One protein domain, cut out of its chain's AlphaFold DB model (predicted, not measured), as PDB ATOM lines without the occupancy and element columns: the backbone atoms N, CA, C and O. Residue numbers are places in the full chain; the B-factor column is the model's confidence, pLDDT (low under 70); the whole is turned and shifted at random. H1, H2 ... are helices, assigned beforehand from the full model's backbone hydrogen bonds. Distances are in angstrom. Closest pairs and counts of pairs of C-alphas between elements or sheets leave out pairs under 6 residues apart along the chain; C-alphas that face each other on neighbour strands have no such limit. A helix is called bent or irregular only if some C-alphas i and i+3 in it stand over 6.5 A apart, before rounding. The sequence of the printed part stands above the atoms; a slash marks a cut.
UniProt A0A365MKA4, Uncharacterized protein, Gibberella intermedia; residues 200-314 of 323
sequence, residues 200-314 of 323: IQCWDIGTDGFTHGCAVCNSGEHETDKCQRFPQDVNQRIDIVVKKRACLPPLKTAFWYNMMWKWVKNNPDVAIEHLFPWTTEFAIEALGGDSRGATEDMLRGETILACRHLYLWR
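AT A GLANCE: This is residues 200 to 314 of the 323 residues of an uncharacterized protein of Gibberella intermedia (UniProt A0A365MKA4). What does the model look like at first sight? Two groups of helices lie toward the two ends of the longest axis, the helical hairpin of H1 and H2 at one end and the cornered run of H3, H4 and H5 at the other, with long loops between and beside them. Residues 242 to 255 pass through the middle, residues 200 to 233 make a long looped stretch along one side, and residues 265 to 271 stick out. What is it built of, and how large is it? The 115 printed residues hold five named helices, H1 to H5 in chain order, and no named strand; the class is all helix, though under half of the residues, 49, are in named elements. The whole is compact, with a radius of gyration of the C-alphas of 14.2 A and spans of 40 by 37 by 23 A.

HOW THE PARTS SIT: How do the first two helices stand? H1, residues 234 to 241, and H2, residues 256 to 266, form a helical hairpin and touch, the closest C-alphas being those of Val 241 and Trp 256, 6.3 A apart. They run opposite ways at a steep tilt of 43 degrees. How do the later helices meet? H3, residues 280 to 287, is apart from H1 and H2 but touches residues 291 to 296 of H4, residues 289 to 300, only at the corner; the closest C-alphas, of Ala 286 and Arg 292, are 6.1 A apart and the lines are about perpendicular at 84 degrees. H5, residues 304 to 313, only just touches H4, at residues 298 to 299 and only at the corner, with 3 pairs of C-alphas within 8 A, the closest being Met 298 and Ala 306 at 6.8 A. H4 and H5 run opposite ways at a tilt of 36 degrees, only just steep. What do the backbones show? Each O i to N i+4 pair is within hydrogen-bond range in H1, H2, H3 and H5, and 6 of 8 are in H4.

IN THESE COORDINATES: Where do the named helices begin and end? H1 begins at C-alpha 234 (-3.168, 16.752, -1.439), and H5 ends at C-alpha 313 (-23.131, 40.938, 1.153). How long are they? From first to last C-alpha, H1 measures 10.5 A, H2 15.5 A, H3 10.4 A, H4 18.2 A and H5 14.6 A. Is any irregular? H4 is, with C-alphas 290 and 293 7.0 A apart.

THE WHOLE: How far does it reach? The two C-alphas farthest apart, of Asn 266 and Asp 290, are 41.5 A apart. Which links are long, and is there a cut? The links H1 to H2 and H2 to H3 are long, those from H3 to H4 and H4 to H5 are tight, and the printed part has no cut. Where is confidence low? The mean pLDDT of the printed part is 81.2, but residues 254, 271 to 274, 291 and 301 to 314 are under 70.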
ATOM      1  N   ILE A 200      -7.559  25.225  14.154       93.88
ATOM      2  CA  ILE A 200      -8.295  24.948  12.911       93.88
ATOM      3  C   ILE A 200      -9.620  25.713  12.807       93.88
ATOM      4  O   ILE A 200     -10.031  26.061  11.705       93.88
ATOM      5  N   GLN A 201     -10.244  26.070  13.928       92.00
ATOM      6  CA  GLN A 201     -11.485  26.854  13.992       92.00
ATOM      7  C   GLN A 201     -11.250  28.303  14.443       92.00
ATOM      8  O   GLN A 201     -12.173  29.112  14.450       92.00
ATOM      9  N   CYS A 202     -10.014  28.660  14.793       92.50
ATOM     10  CA  CYS A 202      -9.677  29.980  15.309       92.50
ATOM     11  C   CYS A 202      -9.927  31.069  14.264       92.50
ATOM     12  O   CYS A 202      -9.380  31.015  13.163       92.50
ATOM     13  N   TRP A 203     -10.712  32.082  14.613       91.56
ATOM     14  CA  TRP A 203     -10.925  33.258  13.769       91.56
ATOM     15  C   TRP A 203      -9.984  34.415  14.100       91.56
ATOM     16  O   TRP A 203     -10.085  35.465  13.482       91.56
ATOM     17  N   ASP A 204      -9.096  34.278  15.085       90.50
ATOM     18  CA  ASP A 204      -8.166  35.354  15.421       90.50
ATOM     19  C   ASP A 204      -7.111  35.510  14.316       90.50
ATOM     20  O   ASP A 204      -6.663  34.523  13.715       90.50
ATOM     21  N   ILE A 205      -6.732  36.755  14.036       91.81
ATOM     22  CA  ILE A 205      -5.824  37.103  12.940       91.81
ATOM     23  C   ILE A 205      -4.649  37.943  13.426       91.81
ATOM     24  O   ILE A 205      -4.771  38.734  14.361       91.81
ATOM     25  N   GLY A 206      -3.511  37.776  12.760       89.94
ATOM     26  CA  GLY A 206      -2.382  38.688  12.853       89.94
ATOM     27  C   GLY A 206      -2.632  39.994  12.095       89.94
ATOM     28  O   GLY A 206      -3.649  40.187  11.425       89.94
ATOM     29  N   THR A 207      -1.654  40.894  12.157       87.62
ATOM     30  CA  THR A 207      -1.670  42.175  11.427       87.62
ATOM     31  C   THR A 207      -1.634  42.008   9.903       87.62
ATOM     32  O   THR A 207      -1.976  42.934   9.170       87.62
ATOM     33  N   ASP A 208      -1.239  40.832   9.420       90.06
ATOM     34  CA  ASP A 208      -1.200  40.442   8.012       90.06
ATOM     35  C   ASP A 208      -2.520  39.824   7.510       90.06
ATOM     36  O   ASP A 208      -2.640  39.515   6.325       90.06
ATOM     37  N   GLY A 209      -3.522  39.670   8.385       89.50
ATOM     38  CA  GLY A 209      -4.827  39.104   8.044       89.50
ATOM     39  C   GLY A 209      -4.867  37.578   7.996       89.50
ATOM     40  O   GLY A 209      -5.887  37.017   7.593       89.50
ATOM     41  N   PHE A 210      -3.789  36.903   8.401       92.75
ATOM     42  CA  PHE A 210      -3.746  35.448   8.504       92.75
ATOM     43  C   PHE A 210      -3.956  34.981   9.943       92.75
ATOM     44  O   PHE A 210      -3.550  35.635  10.902       92.75
ATOM     45  N   THR A 211      -4.528  33.790  10.101       93.88
ATOM     46  CA  THR A 211      -4.475  33.064  11.372       93.88
ATOM     47  C   THR A 211      -3.133  32.347  11.472       93.88
ATOM     48  O   THR A 211      -2.794  31.511  10.628       93.88
ATOM     49  N   HIS A 212      -2.374  32.688  12.509       94.25
ATOM     50  CA  HIS A 212      -1.104  32.048  12.829       94.25
ATOM     51  C   HIS A 212      -1.302  30.737  13.581       94.25
ATOM     52  O   HIS A 212      -2.266  30.570  14.331       94.25
ATOM     53  N   GLY A 213      -0.346  29.832  13.414       93.94
ATOM     54  CA  GLY A 213      -0.284  28.578  14.144       93.94
ATOM     55  C   GLY A 213      -0.617  27.351  13.300       93.94
ATOM     56  O   GLY A 213      -0.876  27.384  12.090       93.94
ATOM     57  N   CYS A 214      -0.583  26.216  13.980       95.88
ATOM     58  CA  CYS A 214      -0.725  24.902  13.405       95.88
ATOM     59  C   CYS A 214      -2.107  24.321  13.695       95.88
ATOM     60  O   CYS A 214      -2.411  23.954  14.829       95.88
ATOM     61  N   ALA A 215      -2.906  24.156  12.643       94.31
ATOM     62  CA  ALA A 215      -4.213  23.507  12.692       94.31
ATOM     63  C   ALA A 215      -4.141  21.979  12.886       94.31
ATOM     64  O   ALA A 215      -5.159  21.359  13.155       94.31
ATOM     65  N   VAL A 216      -2.964  21.360  12.729       94.94
ATOM     66  CA  VAL A 216      -2.797  19.896  12.842       94.94
ATOM     67  C   VAL A 216      -2.493  19.452  14.267       94.94
ATOM     68  O   VAL A 216      -2.943  18.396  14.693       94.94
ATOM     69  N   CYS A 217      -1.682  20.218  14.994       95.44
ATOM     70  CA  CYS A 217      -1.298  19.886  16.367       95.44
ATOM     71  C   CYS A 217      -1.733  20.948  17.380       95.44
ATOM     72  O   CYS A 217      -1.196  20.969  18.483       95.44
ATOM     73  N   ASN A 218      -2.626  21.856  16.974       95.38
ATOM     74  CA  ASN A 218      -3.173  22.930  17.798       95.38
ATOM     75  C   ASN A 218      -2.085  23.718  18.568       95.38
ATOM     76  O   ASN A 218      -2.195  23.963  19.765       95.38
ATOM     77  N   SER A 219      -0.996  24.103  17.889       93.56
ATOM     78  CA  SER A 219       0.130  24.850  18.485       93.56
ATOM     79  C   SER A 219       0.294  26.221  17.836       93.56
ATOM     80  O   SER A 219       0.116  26.356  16.633       93.56
ATOM     81  N   GLY A 220       0.664  27.237  18.618       92.12
ATOM     82  CA  GLY A 220       1.017  28.573  18.117       92.12
ATOM     83  C   GLY A 220       2.506  28.750  17.789       92.12
ATOM     84  O   GLY A 220       2.909  29.830  17.377       92.12
ATOM     85  N   GLU A 221       3.339  27.724  17.991       92.88
ATOM     86  CA  GLU A 221       4.804  27.831  17.857       92.88
ATOM     87  C   GLU A 221       5.296  27.761  16.409       92.88
ATOM     88  O   GLU A 221       6.391  28.221  16.085       92.88
ATOM     89  N   HIS A 222       4.506  27.152  15.527       94.19
ATOM     90  CA  HIS A 222       4.841  26.992  14.123       94.19
ATOM     91  C   HIS A 222       3.597  27.087  13.252       94.19
ATOM     92  O   HIS A 222       2.481  26.808  13.687       94.19
ATOM     93  N   GLU A 223       3.815  27.438  11.991       94.38
ATOM     94  CA  GLU A 223       2.758  27.476  10.991       94.38
ATOM     95  C   GLU A 223       2.398  26.070  10.509       94.38
ATOM     96  O   GLU A 223       3.230  25.157  10.499       94.38
ATOM     97  N   THR A 224       1.151  25.900  10.071       94.12
ATOM     98  CA  THR A 224       0.590  24.598   9.674       94.12
ATOM     99  C   THR A 224       1.436  23.866   8.621       94.12
ATOM    100  O   THR A 224       1.569  22.645   8.682       94.12
ATOM    101  N   ASP A 225       2.063  24.587   7.688       91.25
ATOM    102  CA  ASP A 225       2.898  23.998   6.637       91.25
ATOM    103  C   ASP A 225       4.273  23.498   7.102       91.25
ATOM    104  O   ASP A 225       4.889  22.673   6.425       91.25
ATOM    105  N   LYS A 226       4.747  23.975   8.253       92.56
ATOM    106  CA  LYS A 226       6.006  23.549   8.879       92.56
ATOM    107  C   LYS A 226       5.809  22.405   9.872       92.56
ATOM    108  O   LYS A 226       6.783  21.919  10.444       92.56
ATOM    109  N   CYS A 227       4.569  21.974  10.096       94.75
ATOM    110  CA  CYS A 227       4.280  20.889  11.018       94.75
ATOM    111  C   CYS A 227       4.771  19.550  10.456       94.75
ATOM    112  O   CYS A 227       4.429  19.166   9.340       94.75
ATOM    113  N   GLN A 228       5.507  18.785  11.264       95.00
ATOM    114  CA  GLN A 228       5.967  17.442  10.883       95.00
ATOM    115  C   GLN A 228       4.806  16.467  10.639       95.00
ATOM    116  O   GLN A 228       4.938  15.532   9.855       95.00
ATOM    117  N   ARG A 229       3.663  16.698  11.300       94.50
ATOM    118  CA  ARG A 229       2.434  15.910  11.136       94.50
ATOM    119  C   ARG A 229       1.559  16.407   9.982       94.50
ATOM    120  O   ARG A 229       0.501  15.833   9.748       94.50
ATOM    121  N   PHE A 230       1.957  17.472   9.279       93.19
ATOM    122  CA  PHE A 230       1.184  17.970   8.147       93.19
ATOM    123  C   PHE A 230       1.150  16.904   7.042       93.19
ATOM    124  O   PHE A 230       2.213  16.448   6.601       93.19
ATOM    125  N   PRO A 231      -0.043  16.479   6.588       92.62
ATOM    126  CA  PRO A 231      -0.160  15.366   5.658       92.62
ATOM    127  C   PRO A 231       0.560  15.664   4.344       92.62
ATOM    128  O   PRO A 231       0.689  16.819   3.941       92.62
ATOM    129  N   GLN A 232       1.038  14.626   3.657       89.50
ATOM    130  CA  GLN A 232       1.603  14.758   2.307       89.50
ATOM    131  C   GLN A 232       0.533  14.654   1.214       89.50
ATOM    132  O   GLN A 232       0.714  15.211   0.130       89.50
ATOM    133  N   ASP A 233      -0.587  13.992   1.514       92.00
ATOM    134  CA  ASP A 233      -1.711  13.843   0.594       92.00
ATOM    135  C   ASP A 233      -2.390  15.187   0.295       92.00
ATOM    136  O   ASP A 233      -2.724  15.958   1.197       92.00
ATOM    137  N   VAL A 234      -2.618  15.466  -0.989       88.94
ATOM    138  CA  VAL A 234      -3.168  16.752  -1.439       88.94
ATOM    139  C   VAL A 234      -4.609  16.939  -0.967       88.94
ATOM    140  O   VAL A 234      -4.965  18.052  -0.589       88.94
ATOM    141  N   ASN A 235      -5.430  15.885  -0.942       89.44
ATOM    142  CA  ASN A 235      -6.830  16.005  -0.530       89.44
ATOM    143  C   ASN A 235      -6.933  16.344   0.956       89.44
ATOM    144  O   ASN A 235      -7.680  17.248   1.319       89.44
ATOM    145  N   GLN A 236      -6.134  15.687   1.799       91.38
ATOM    146  CA  GLN A 236      -6.069  15.994   3.230       91.38
ATOM    147  C   GLN A 236      -5.546  17.410   3.489       91.38
ATOM    148  O   GLN A 236      -6.066  18.121   4.347       91.38
ATOM    149  N   ARG A 237      -4.555  17.868   2.716       91.88
ATOM    150  CA  ARG A 237      -4.091  19.257   2.809       91.88
ATOM    151  C   ARG A 237      -5.201  20.246   2.479       91.88
ATOM    152  O   ARG A 237      -5.388  21.194   3.231       91.88
ATOM    153  N   ILE A 238      -5.926  20.029   1.378       90.12
ATOM    154  CA  ILE A 238      -7.070  20.860   0.975       90.12
ATOM    155  C   ILE A 238      -8.168  20.836   2.036       90.12
ATOM    156  O   ILE A 238      -8.733  21.882   2.345       90.12
ATOM    157  N   ASP A 239      -8.442  19.675   2.623       90.38
ATOM    158  CA  ASP A 239      -9.410  19.559   3.707       90.38
ATOM    159  C   ASP A 239      -9.056  20.481   4.881       90.38
ATOM    160  O   ASP A 239      -9.883  21.279   5.312       90.38
ATOM    161  N   ILE A 240      -7.798  20.460   5.327       92.38
ATOM    162  CA  ILE A 240      -7.330  21.259   6.467       92.38
ATOM    163  C   ILE A 240      -7.277  22.755   6.139       92.38
ATOM    164  O   ILE A 240      -7.798  23.567   6.895       92.38
ATOM    165  N   VAL A 241      -6.617  23.139   5.043       92.12
ATOM    166  CA  VAL A 241      -6.296  24.554   4.775       92.12
ATOM    167  C   VAL A 241      -7.403  25.317   4.053       92.12
ATOM    168  O   VAL A 241      -7.385  26.544   4.057       92.12
ATOM    169  N   VAL A 242      -8.339  24.609   3.414       89.75
ATOM    170  CA  VAL A 242      -9.416  25.208   2.616       89.75
ATOM    171  C   VAL A 242     -10.764  24.842   3.217       89.75
ATOM    172  O   VAL A 242     -11.420  25.713   3.775       89.75
ATOM    173  N   LYS A 243     -11.154  23.562   3.190       88.31
ATOM    174  CA  LYS A 243     -12.534  23.157   3.518       88.31
ATOM    175  C   LYS A 243     -12.903  23.415   4.978       88.31
ATOM    176  O   LYS A 243     -13.922  24.038   5.246       88.31
ATOM    177  N   LYS A 244     -12.063  22.994   5.924       89.88
ATOM    178  CA  LYS A 244     -12.277  23.217   7.367       89.88
ATOM    179  C   LYS A 244     -12.073  24.668   7.793       89.88
ATOM    180  O   LYS A 244     -12.479  25.052   8.882       89.88
ATOM    181  N   ARG A 245     -11.462  25.472   6.922       91.12
ATOM    182  CA  ARG A 245     -11.290  26.921   7.070       91.12
ATOM    183  C   ARG A 245     -12.277  27.713   6.225       91.12
ATOM    184  O   ARG A 245     -12.131  28.928   6.116       91.12
ATOM    185  N   ALA A 246     -13.267  27.053   5.626       87.75
ATOM    186  CA  ALA A 246     -14.301  27.733   4.875       87.75
ATOM    187  C   ALA A 246     -14.963  28.776   5.768       87.75
ATOM    188  O   ALA A 246     -15.261  28.503   6.931       87.75
ATOM    189  N   CYS A 247     -15.185  29.971   5.222       84.12
ATOM    190  CA  CYS A 247     -15.799  31.063   5.972       84.12
ATOM    191  C   CYS A 247     -15.029  31.513   7.234       84.12
ATOM    192  O   CYS A 247     -15.616  32.151   8.106       84.12
ATOM    193  N   LEU A 248     -13.735  31.213   7.323       89.19
ATOM    194  CA  LEU A 248     -12.830  31.686   8.367       89.19
ATOM    195  C   LEU A 248     -11.616  32.367   7.723       89.19
ATOM    196  O   LEU A 248     -11.344  32.138   6.541       89.19
ATOM    197  N   PRO A 249     -10.841  33.172   8.467       91.75
ATOM    198  CA  PRO A 249      -9.577  33.699   7.967       91.75
ATOM    199  C   PRO A 249      -8.636  32.591   7.455       91.75
ATOM    200  O   PRO A 249      -8.641  31.468   7.973       91.75
ATOM    201  N   PRO A 250      -7.797  32.862   6.450       92.62
ATOM    202  CA  PRO A 250      -6.872  31.863   5.935       92.62
ATOM    203  C   PRO A 250      -5.757  31.580   6.951       92.62
ATOM    204  O   PRO A 250      -5.289  32.479   7.648       92.62
ATOM    205  N   LEU A 251      -5.289  30.331   7.011       93.81
ATOM    206  CA  LEU A 251      -4.085  29.986   7.777       93.81
ATOM    207  C   LEU A 251      -2.845  30.557   7.080       93.81
ATOM    208  O   LEU A 251      -2.755  30.509   5.845       93.81
ATOM    209  N   LYS A 252      -1.861  31.026   7.854       91.69
ATOM    210  CA  LYS A 252      -0.585  31.506   7.311       91.69
ATOM    211  C   LYS A 252       0.225  30.345   6.733       91.69
ATOM    212  O   LYS A 252       1.026  29.709   7.405       91.69
ATOM    213  N   THR A 253      -0.001  30.051   5.459       85.81
ATOM    214  CA  THR A 253       0.688  28.985   4.724       85.81
ATOM    215  C   THR A 253       1.055  29.483   3.334       85.81
ATOM    216  O   THR A 253       0.276  30.179   2.682       85.81
ATOM    217  N   ALA A 254       2.240  29.120   2.846       65.06
ATOM    218  CA  ALA A 254       2.782  29.723   1.626       65.06
ATOM    219  C   ALA A 254       2.072  29.301   0.314       65.06
ATOM    220  O   ALA A 254       2.397  29.823  -0.753       65.06
ATOM    221  N   PHE A 255       1.147  28.329   0.339       76.25
ATOM    222  CA  PHE A 255       0.728  27.633  -0.890       76.25
ATOM    223  C   PHE A 255      -0.748  27.248  -1.013       76.25
ATOM    224  O   PHE A 255      -1.099  26.655  -2.039       76.25
ATOM    225  N   TRP A 256      -1.612  27.553  -0.037       81.44
ATOM    226  CA  TRP A 256      -2.982  27.020  -0.037       81.44
ATOM    227  C   TRP A 256      -3.742  27.346  -1.335       81.44
ATOM    228  O   TRP A 256      -4.291  26.440  -1.960       81.44
ATOM    229  N   TYR A 257      -3.655  28.590  -1.821       82.00
ATOM    230  CA  TYR A 257      -4.349  29.035  -3.035       82.00
ATOM    231  C   TYR A 257      -3.872  28.296  -4.295       82.00
ATOM    232  O   TYR A 257      -4.667  27.774  -5.077       82.00
ATOM    233  N   ASN A 258      -2.553  28.183  -4.480       84.00
ATOM    234  CA  ASN A 258      -1.964  27.496  -5.633       84.00
ATOM    235  C   ASN A 258      -2.281  25.996  -5.641       84.00
ATOM    236  O   ASN A 258      -2.493  25.404  -6.702       84.00
ATOM    237  N   MET A 259      -2.267  25.372  -4.464       86.38
ATOM    238  CA  MET A 259      -2.596  23.961  -4.289       86.38
ATOM    239  C   MET A 259      -4.075  23.708  -4.589       86.38
ATOM    240  O   MET A 259      -4.396  22.823  -5.379       86.38
ATOM    241  N   MET A 260      -4.954  24.544  -4.045       86.19
ATOM    242  CA  MET A 260      -6.394  24.508  -4.277       86.19
ATOM    243  C   MET A 260      -6.749  24.696  -5.745       86.19
ATOM    244  O   MET A 260      -7.500  23.901  -6.294       86.19
ATOM    245  N   TRP A 261      -6.163  25.679  -6.425       82.81
ATOM    246  CA  TRP A 261      -6.458  25.918  -7.836       82.81
ATOM    247  C   TRP A 261      -6.074  24.736  -8.734       82.81
ATOM    248  O   TRP A 261      -6.790  24.395  -9.675       82.81
ATOM    249  N   LYS A 262      -4.946  24.076  -8.440       86.50
ATOM    250  CA  LYS A 262      -4.563  22.831  -9.126       86.50
ATOM    251  C   LYS A 262      -5.544  21.702  -8.824       86.50
ATOM    252  O   LYS A 262      -5.872  20.944  -9.728       86.50
ATOM    253  N   TRP A 263      -5.999  21.605  -7.578       87.81
ATOM    254  CA  TRP A 263      -6.959  20.596  -7.154       87.81
ATOM    255  C   TRP A 263      -8.313  20.766  -7.851       87.81
ATOM    256  O   TRP A 263      -8.790  19.816  -8.458       87.81
ATOM    257  N   VAL A 264      -8.873  21.979  -7.880       86.50
ATOM    258  CA  VAL A 264     -10.149  22.288  -8.557       86.50
ATOM    259  C   VAL A 264     -10.085  21.971 -10.051       86.50
ATOM    260  O   VAL A 264     -11.000  21.370 -10.596       86.50
ATOM    261  N   LYS A 265      -8.974  22.291 -10.725       84.94
ATOM    262  CA  LYS A 265      -8.798  21.945 -12.147       84.94
ATOM    263  C   LYS A 265      -8.846  20.448 -12.433       84.94
ATOM    264  O   LYS A 265      -9.215  20.066 -13.536       84.94
ATOM    265  N   ASN A 266      -8.436  19.633 -11.469       87.12
ATOM    266  CA  ASN A 266      -8.463  18.181 -11.582       87.12
ATOM    267  C   ASN A 266      -9.787  17.581 -11.074       87.12
ATOM    268  O   ASN A 266      -9.985  16.384 -11.225       87.12
ATOM    269  N   ASN A 267     -10.661  18.391 -10.465       84.44
ATOM    270  CA  ASN A 267     -11.936  17.979  -9.875       84.44
ATOM    271  C   ASN A 267     -13.034  18.998 -10.258       84.44
ATOM    272  O   ASN A 267     -13.508  19.736  -9.390       84.44
ATOM    273  N   PRO A 268     -13.399  19.099 -11.552       81.25
ATOM    274  CA  PRO A 268     -14.292  20.146 -12.055       81.25
ATOM    275  C   PRO A 268     -15.727  20.053 -11.515       81.25
ATOM    276  O   PRO A 268     -16.408  21.071 -11.454       81.25
ATOM    277  N   ASP A 269     -16.161  18.867 -11.083       83.81
ATOM    278  CA  ASP A 269     -17.536  18.612 -10.629       83.81
ATOM    279  C   ASP A 269     -17.786  19.021  -9.166       83.81
ATOM    280  O   ASP A 269     -18.906  18.935  -8.662       83.81
ATOM    281  N   VAL A 270     -16.751  19.469  -8.447       78.19
ATOM    282  CA  VAL A 270     -16.884  19.868  -7.042       78.19
ATOM    283  C   VAL A 270     -17.390  21.307  -6.950       78.19
ATOM    284  O   VAL A 270     -16.738  22.237  -7.422       78.19
ATOM    285  N   ALA A 271     -18.511  21.513  -6.257       69.69
ATOM    286  CA  ALA A 271     -19.002  22.847  -5.923       69.69
ATOM    287  C   ALA A 271     -18.020  23.573  -4.984       69.69
ATOM    288  O   ALA A 271     -17.770  23.139  -3.859       69.69
ATOM    289  N   ILE A 272     -17.455  24.687  -5.451       68.75
ATOM    290  CA  ILE A 272     -16.366  25.407  -4.769       68.75
ATOM    291  C   ILE A 272     -16.809  26.657  -4.001       68.75
ATOM    292  O   ILE A 272     -16.072  27.147  -3.152       68.75
ATOM    293  N   GLU A 273     -18.012  27.168  -4.262       63.72
ATOM    294  CA  GLU A 273     -18.468  28.507  -3.849       63.72
ATOM    295  C   GLU A 273     -18.484  28.745  -2.330       63.72
ATOM    296  O   GLU A 273     -18.456  29.887  -1.876       63.72
ATOM    297  N   HIS A 274     -18.537  27.678  -1.531       66.38
ATOM    298  CA  HIS A 274     -18.629  27.751  -0.068       66.38
ATOM    299  C   HIS A 274     -17.457  27.084   0.645       66.38
ATOM    300  O   HIS A 274     -17.492  26.930   1.859       66.38
ATOM    301  N   LEU A 275     -16.421  26.682  -0.094       72.56
ATOM    302  CA  LEU A 275     -15.280  25.970   0.476       72.56
ATOM    303  C   LEU A 275     -14.117  26.897   0.819       72.56
ATOM    304  O   LEU A 275     -13.110  26.431   1.339       72.56
ATOM    305  N   PHE A 276     -14.218  28.189   0.508       83.69
ATOM    306  CA  PHE A 276     -13.072  29.078   0.598       83.69
ATOM    307  C   PHE A 276     -12.958  29.762   1.961       83.69
ATOM    308  O   PHE A 276     -13.956  30.265   2.495       83.69
ATOM    309  N   PRO A 277     -11.732  29.843   2.502       89.31
ATOM    310  CA  PRO A 277     -11.408  30.816   3.527       89.31
ATOM    311  C   PRO A 277     -11.691  32.240   3.046       89.31
ATOM    312  O   PRO A 277     -11.771  32.525   1.846       89.31
ATOM    313  N   TRP A 278     -11.810  33.156   3.996       88.25
ATOM    314  CA  TRP A 278     -11.845  34.583   3.726       88.25
ATOM    315  C   TRP A 278     -10.576  35.049   3.014       88.25
ATOM    316  O   TRP A 278      -9.519  34.415   3.082       88.25
ATOM    317  N   THR A 279     -10.665  36.197   2.348       86.50
ATOM    318  CA  THR A 279      -9.451  36.914   1.954       86.50
ATOM    319  C   THR A 279      -8.829  37.573   3.183       86.50
ATOM    320  O   THR A 279      -9.521  37.877   4.158       86.50
ATOM    321  N   THR A 280      -7.522  37.812   3.138       88.75
ATOM    322  CA  THR A 280      -6.793  38.528   4.192       88.75
ATOM    323  C   THR A 280      -7.354  39.927   4.416       88.75
ATOM    324  O   THR A 280      -7.510  40.357   5.553       88.75
ATOM    325  N   GLU A 281      -7.734  40.624   3.345       86.69
ATOM    326  CA  GLU A 281      -8.316  41.966   3.413       86.69
ATOM    327  C   GLU A 281      -9.677  41.939   4.103       86.69
ATOM    328  O   GLU A 281      -9.945  42.765   4.972       86.69
ATOM    329  N   PHE A 282     -10.523  40.966   3.742       86.12
ATOM    330  CA  PHE A 282     -11.825  40.805   4.374       86.12
ATOM    331  C   PHE A 282     -11.672  40.481   5.856       86.12
ATOM    332  O   PHE A 282     -12.362  41.077   6.675       86.12
ATOM    333  N   ALA A 283     -10.748  39.585   6.211       88.19
ATOM    334  CA  ALA A 283     -10.485  39.244   7.600       88.19
ATOM    335  C   ALA A 283     -10.034  40.470   8.409       88.19
ATOM    336  O   ALA A 283     -10.584  40.719   9.478       88.19
ATOM    337  N   ILE A 284      -9.098  41.271   7.883       88.25
ATOM    338  CA  ILE A 284      -8.628  42.507   8.532       88.25
ATOM    339  C   ILE A 284      -9.775  43.491   8.754       88.25
ATOM    340  O   ILE A 284      -9.839  44.121   9.800       88.25
ATOM    341  N   GLU A 285     -10.683  43.641   7.795       86.75
ATOM    342  CA  GLU A 285     -11.793  44.584   7.925       86.75
ATOM    343  C   GLU A 285     -12.922  44.071   8.825       86.75
ATOM    344  O   GLU A 285     -13.522  44.836   9.577       86.75
ATOM    345  N   ALA A 286     -13.229  42.776   8.755       83.81
ATOM    346  CA  ALA A 286     -14.287  42.167   9.552       83.81
ATOM    347  C   ALA A 286     -13.887  42.032  11.030       83.81
ATOM    348  O   ALA A 286     -14.745  42.097  11.909       83.81
ATOM    349  N   LEU A 287     -12.594  41.832  11.301       84.69
ATOM    350  CA  LEU A 287     -12.057  41.558  12.638       84.69
ATOM    351  C   LEU A 287     -11.158  42.680  13.180       84.69
ATOM    352  O   LEU A 287     -10.665  42.580  14.307       84.69
ATOM    353  N   GLY A 288     -10.929  43.732  12.393       75.94
ATOM    354  CA  GLY A 288     -10.181  44.921  12.785       75.94
ATOM    355  C   GLY A 288     -11.101  46.109  13.062       75.94
ATOM    356  O   GLY A 288     -12.068  46.341  12.347       75.94
ATOM    357  N   GLY A 289     -10.766  46.893  14.088       71.62
ATOM    358  CA  GLY A 289     -11.493  48.117  14.437       71.62
ATOM    359  C   GLY A 289     -12.862  47.873  15.082       71.62
ATOM    360  O   GLY A 289     -13.081  46.862  15.750       71.62
ATOM    361  N   ASP A 290     -13.777  48.824  14.887       71.44
ATOM    362  CA  ASP A 290     -15.069  48.898  15.589       71.44
ATOM    363  C   ASP A 290     -16.067  47.792  15.184       71.44
ATOM    364  O   ASP A 290     -17.022  47.513  15.906       71.44
ATOM    365  N   SER A 291     -15.845  47.125  14.045       68.19
ATOM    366  CA  SER A 291     -16.681  46.030  13.520       68.19
ATOM    367  C   SER A 291     -16.433  44.682  14.207       68.19
ATOM    368  O   SER A 291     -17.252  43.770  14.074       68.19
ATOM    369  N   ARG A 292     -15.334  44.542  14.964       78.50
ATOM    370  CA  ARG A 292     -14.902  43.261  15.539       78.50
ATOM    371  C   ARG A 292     -15.956  42.630  16.450       78.50
ATOM    372  O   ARG A 292     -16.199  41.435  16.332       78.50
ATOM    373  N   GLY A 293     -16.584  43.414  17.330       75.69
ATOM    374  CA  GLY A 293     -17.575  42.900  18.284       75.69
ATOM    375  C   GLY A 293     -18.783  42.267  17.591       75.69
ATOM    376  O   GLY A 293     -19.130  41.127  17.875       75.69
ATOM    377  N   ALA A 294     -19.348  42.958  16.596       75.31
ATOM    378  CA  ALA A 294     -20.481  42.451  15.822       75.31
ATOM    379  C   ALA A 294     -20.131  41.172  15.041       75.31
ATOM    380  O   ALA A 294     -20.934  40.240  14.976       75.31
ATOM    381  N   THR A 295     -18.924  41.106  14.468       75.62
ATOM    382  CA  THR A 295     -18.440  39.900  13.784       75.62
ATOM    383  C   THR A 295     -18.222  38.748  14.767       75.62
ATOM    384  O   THR A 295     -18.615  37.625  14.469       75.62
ATOM    385  N   GLU A 296     -17.637  39.002  15.943       75.06
ATOM    386  CA  GLU A 296     -17.432  37.979  16.975       75.06
ATOM    387  C   GLU A 296     -18.764  37.429  17.509       75.06
ATOM    388  O   GLU A 296     -18.904  36.213  17.630       75.06
ATOM    389  N   ASP A 297     -19.756  38.283  17.763       75.06
ATOM    390  CA  ASP A 297     -21.089  37.857  18.209       75.06
ATOM    391  C   ASP A 297     -21.781  36.986  17.155       75.06
ATOM    392  O   ASP A 297     -22.370  35.948  17.463       75.06
ATOM    393  N   MET A 298     -21.647  37.361  15.884       71.06
ATOM    394  CA  MET A 298     -22.220  36.608  14.777       71.06
ATOM    395  C   MET A 298     -21.507  35.266  14.540       71.06
ATOM    396  O   MET A 298     -22.168  34.277  14.229       71.06
ATOM    397  N   LEU A 299     -20.184  35.200  14.723       72.69
ATOM    398  CA  LEU A 299     -19.420  33.947  14.657       72.69
ATOM    399  C   LEU A 299     -19.720  33.016  15.843       72.69
ATOM    400  O   LEU A 299     -19.679  31.797  15.684       72.69
ATOM    401  N   ARG A 300     -20.048  33.567  17.020       70.19
ATOM    402  CA  ARG A 300     -20.490  32.797  18.197       70.19
ATOM    403  C   ARG A 300     -21.920  32.271  18.068       70.19
ATOM    404  O   ARG A 300     -22.234  31.263  18.687       70.19
ATOM    405  N   GLY A 301     -22.770  32.916  17.268       59.78
ATOM    406  CA  GLY A 301     -24.190  32.578  17.094       59.78
ATOM    407  C   GLY A 301     -24.504  31.308  16.282       59.78
ATOM    408  O   GLY A 301     -25.611  31.203  15.761       59.78
ATOM    409  N   GLU A 302     -23.551  30.380  16.125       51.53
ATOM    410  CA  GLU A 302     -23.700  29.040  15.506       51.53
ATOM    411  C   GLU A 302     -24.394  28.963  14.130       51.53
ATOM    412  O   GLU A 302     -24.784  27.890  13.669       51.53
ATOM    413  N   THR A 303     -24.523  30.064  13.393       44.81
ATOM    414  CA  THR A 303     -25.152  30.035  12.071       44.81
ATOM    415  C   THR A 303     -24.088  30.093  10.986       44.81
ATOM    416  O   THR A 303     -23.650  31.156  10.563       44.81
ATOM    417  N   ILE A 304     -23.737  28.926  10.435       44.66
ATOM    418  CA  ILE A 304     -22.991  28.780   9.164       44.66
ATOM    419  C   ILE A 304     -23.612  29.665   8.051       44.66
ATOM    420  O   ILE A 304     -22.923  30.175   7.165       44.66
ATOM    421  N   LEU A 305     -24.923  29.922   8.138       44.47
ATOM    422  CA  LEU A 305     -25.680  30.862   7.302       44.47
ATOM    423  C   LEU A 305     -25.206  32.325   7.397       44.47
ATOM    424  O   LEU A 305     -25.250  33.038   6.392       44.47
ATOM    425  N   ALA A 306     -24.724  32.773   8.555       47.53
ATOM    426  CA  ALA A 306     -24.281  34.144   8.778       47.53
ATOM    427  C   ALA A 306     -22.976  34.453   8.023       47.53
ATOM    428  O   ALA A 306     -22.836  35.510   7.404       47.53
ATOM    429  N   CYS A 307     -22.065  33.479   7.943       46.88
ATOM    430  CA  CYS A 307     -20.857  33.609   7.133       46.88
ATOM    431  C   CYS A 307     -21.141  33.634   5.623       46.88
ATOM    432  O   CYS A 307     -20.507  34.394   4.885       46.88
ATOM    433  N   ARG A 308     -22.136  32.862   5.161       46.25
ATOM    434  CA  ARG A 308     -22.623  32.920   3.771       46.25
ATOM    435  C   ARG A 308     -23.173  34.314   3.455       46.25
ATOM    436  O   ARG A 308     -22.925  34.845   2.376       46.25
ATOM    437  N   HIS A 309     -23.854  34.936   4.419       45.28
ATOM    438  CA  HIS A 309     -24.353  36.303   4.310       45.28
ATOM    439  C   HIS A 309     -23.236  37.348   4.227       45.28
ATOM    440  O   HIS A 309     -23.356  38.238   3.395       45.28
ATOM    441  N   LEU A 310     -22.149  37.228   4.998       50.50
ATOM    442  CA  LEU A 310     -20.997  38.142   4.921       50.50
ATOM    443  C   LEU A 310     -20.279  38.093   3.568       50.50
ATOM    444  O   LEU A 310     -19.974  39.137   2.991       50.50
ATOM    445  N   TYR A 311     -20.030  36.886   3.052       43.38
ATOM    446  CA  TYR A 311     -19.347  36.711   1.769       43.38
ATOM    447  C   TYR A 311     -20.225  37.200   0.602       43.38
ATOM    448  O   TYR A 311     -19.741  37.853  -0.320       43.38
ATOM    449  N   LEU A 312     -21.544  36.961   0.672       40.47
ATOM    450  CA  LEU A 312     -22.510  37.407  -0.340       40.47
ATOM    451  C   LEU A 312     -22.913  38.887  -0.215       40.47
ATOM    452  O   LEU A 312     -23.293  39.481  -1.220       40.47
ATOM    453  N   TRP A 313     -22.822  39.510   0.968       34.91
ATOM    454  CA  TRP A 313     -23.131  40.938   1.153       34.91
ATOM    455  C   TRP A 313     -22.164  41.861   0.410       34.91
ATOM    456  O   TRP A 313     -22.501  43.017   0.153       34.91
ATOM    457  N   ARG A 314     -20.975  41.358   0.057       39.59
ATOM    458  CA  ARG A 314     -19.922  42.148  -0.586       39.59
ATOM    459  C   ARG A 314     -19.676  41.828  -2.055       39.59
ATOM    460  O   ARG A 314     -18.948  42.573  -2.709       39.59
TER     461      ARG A 314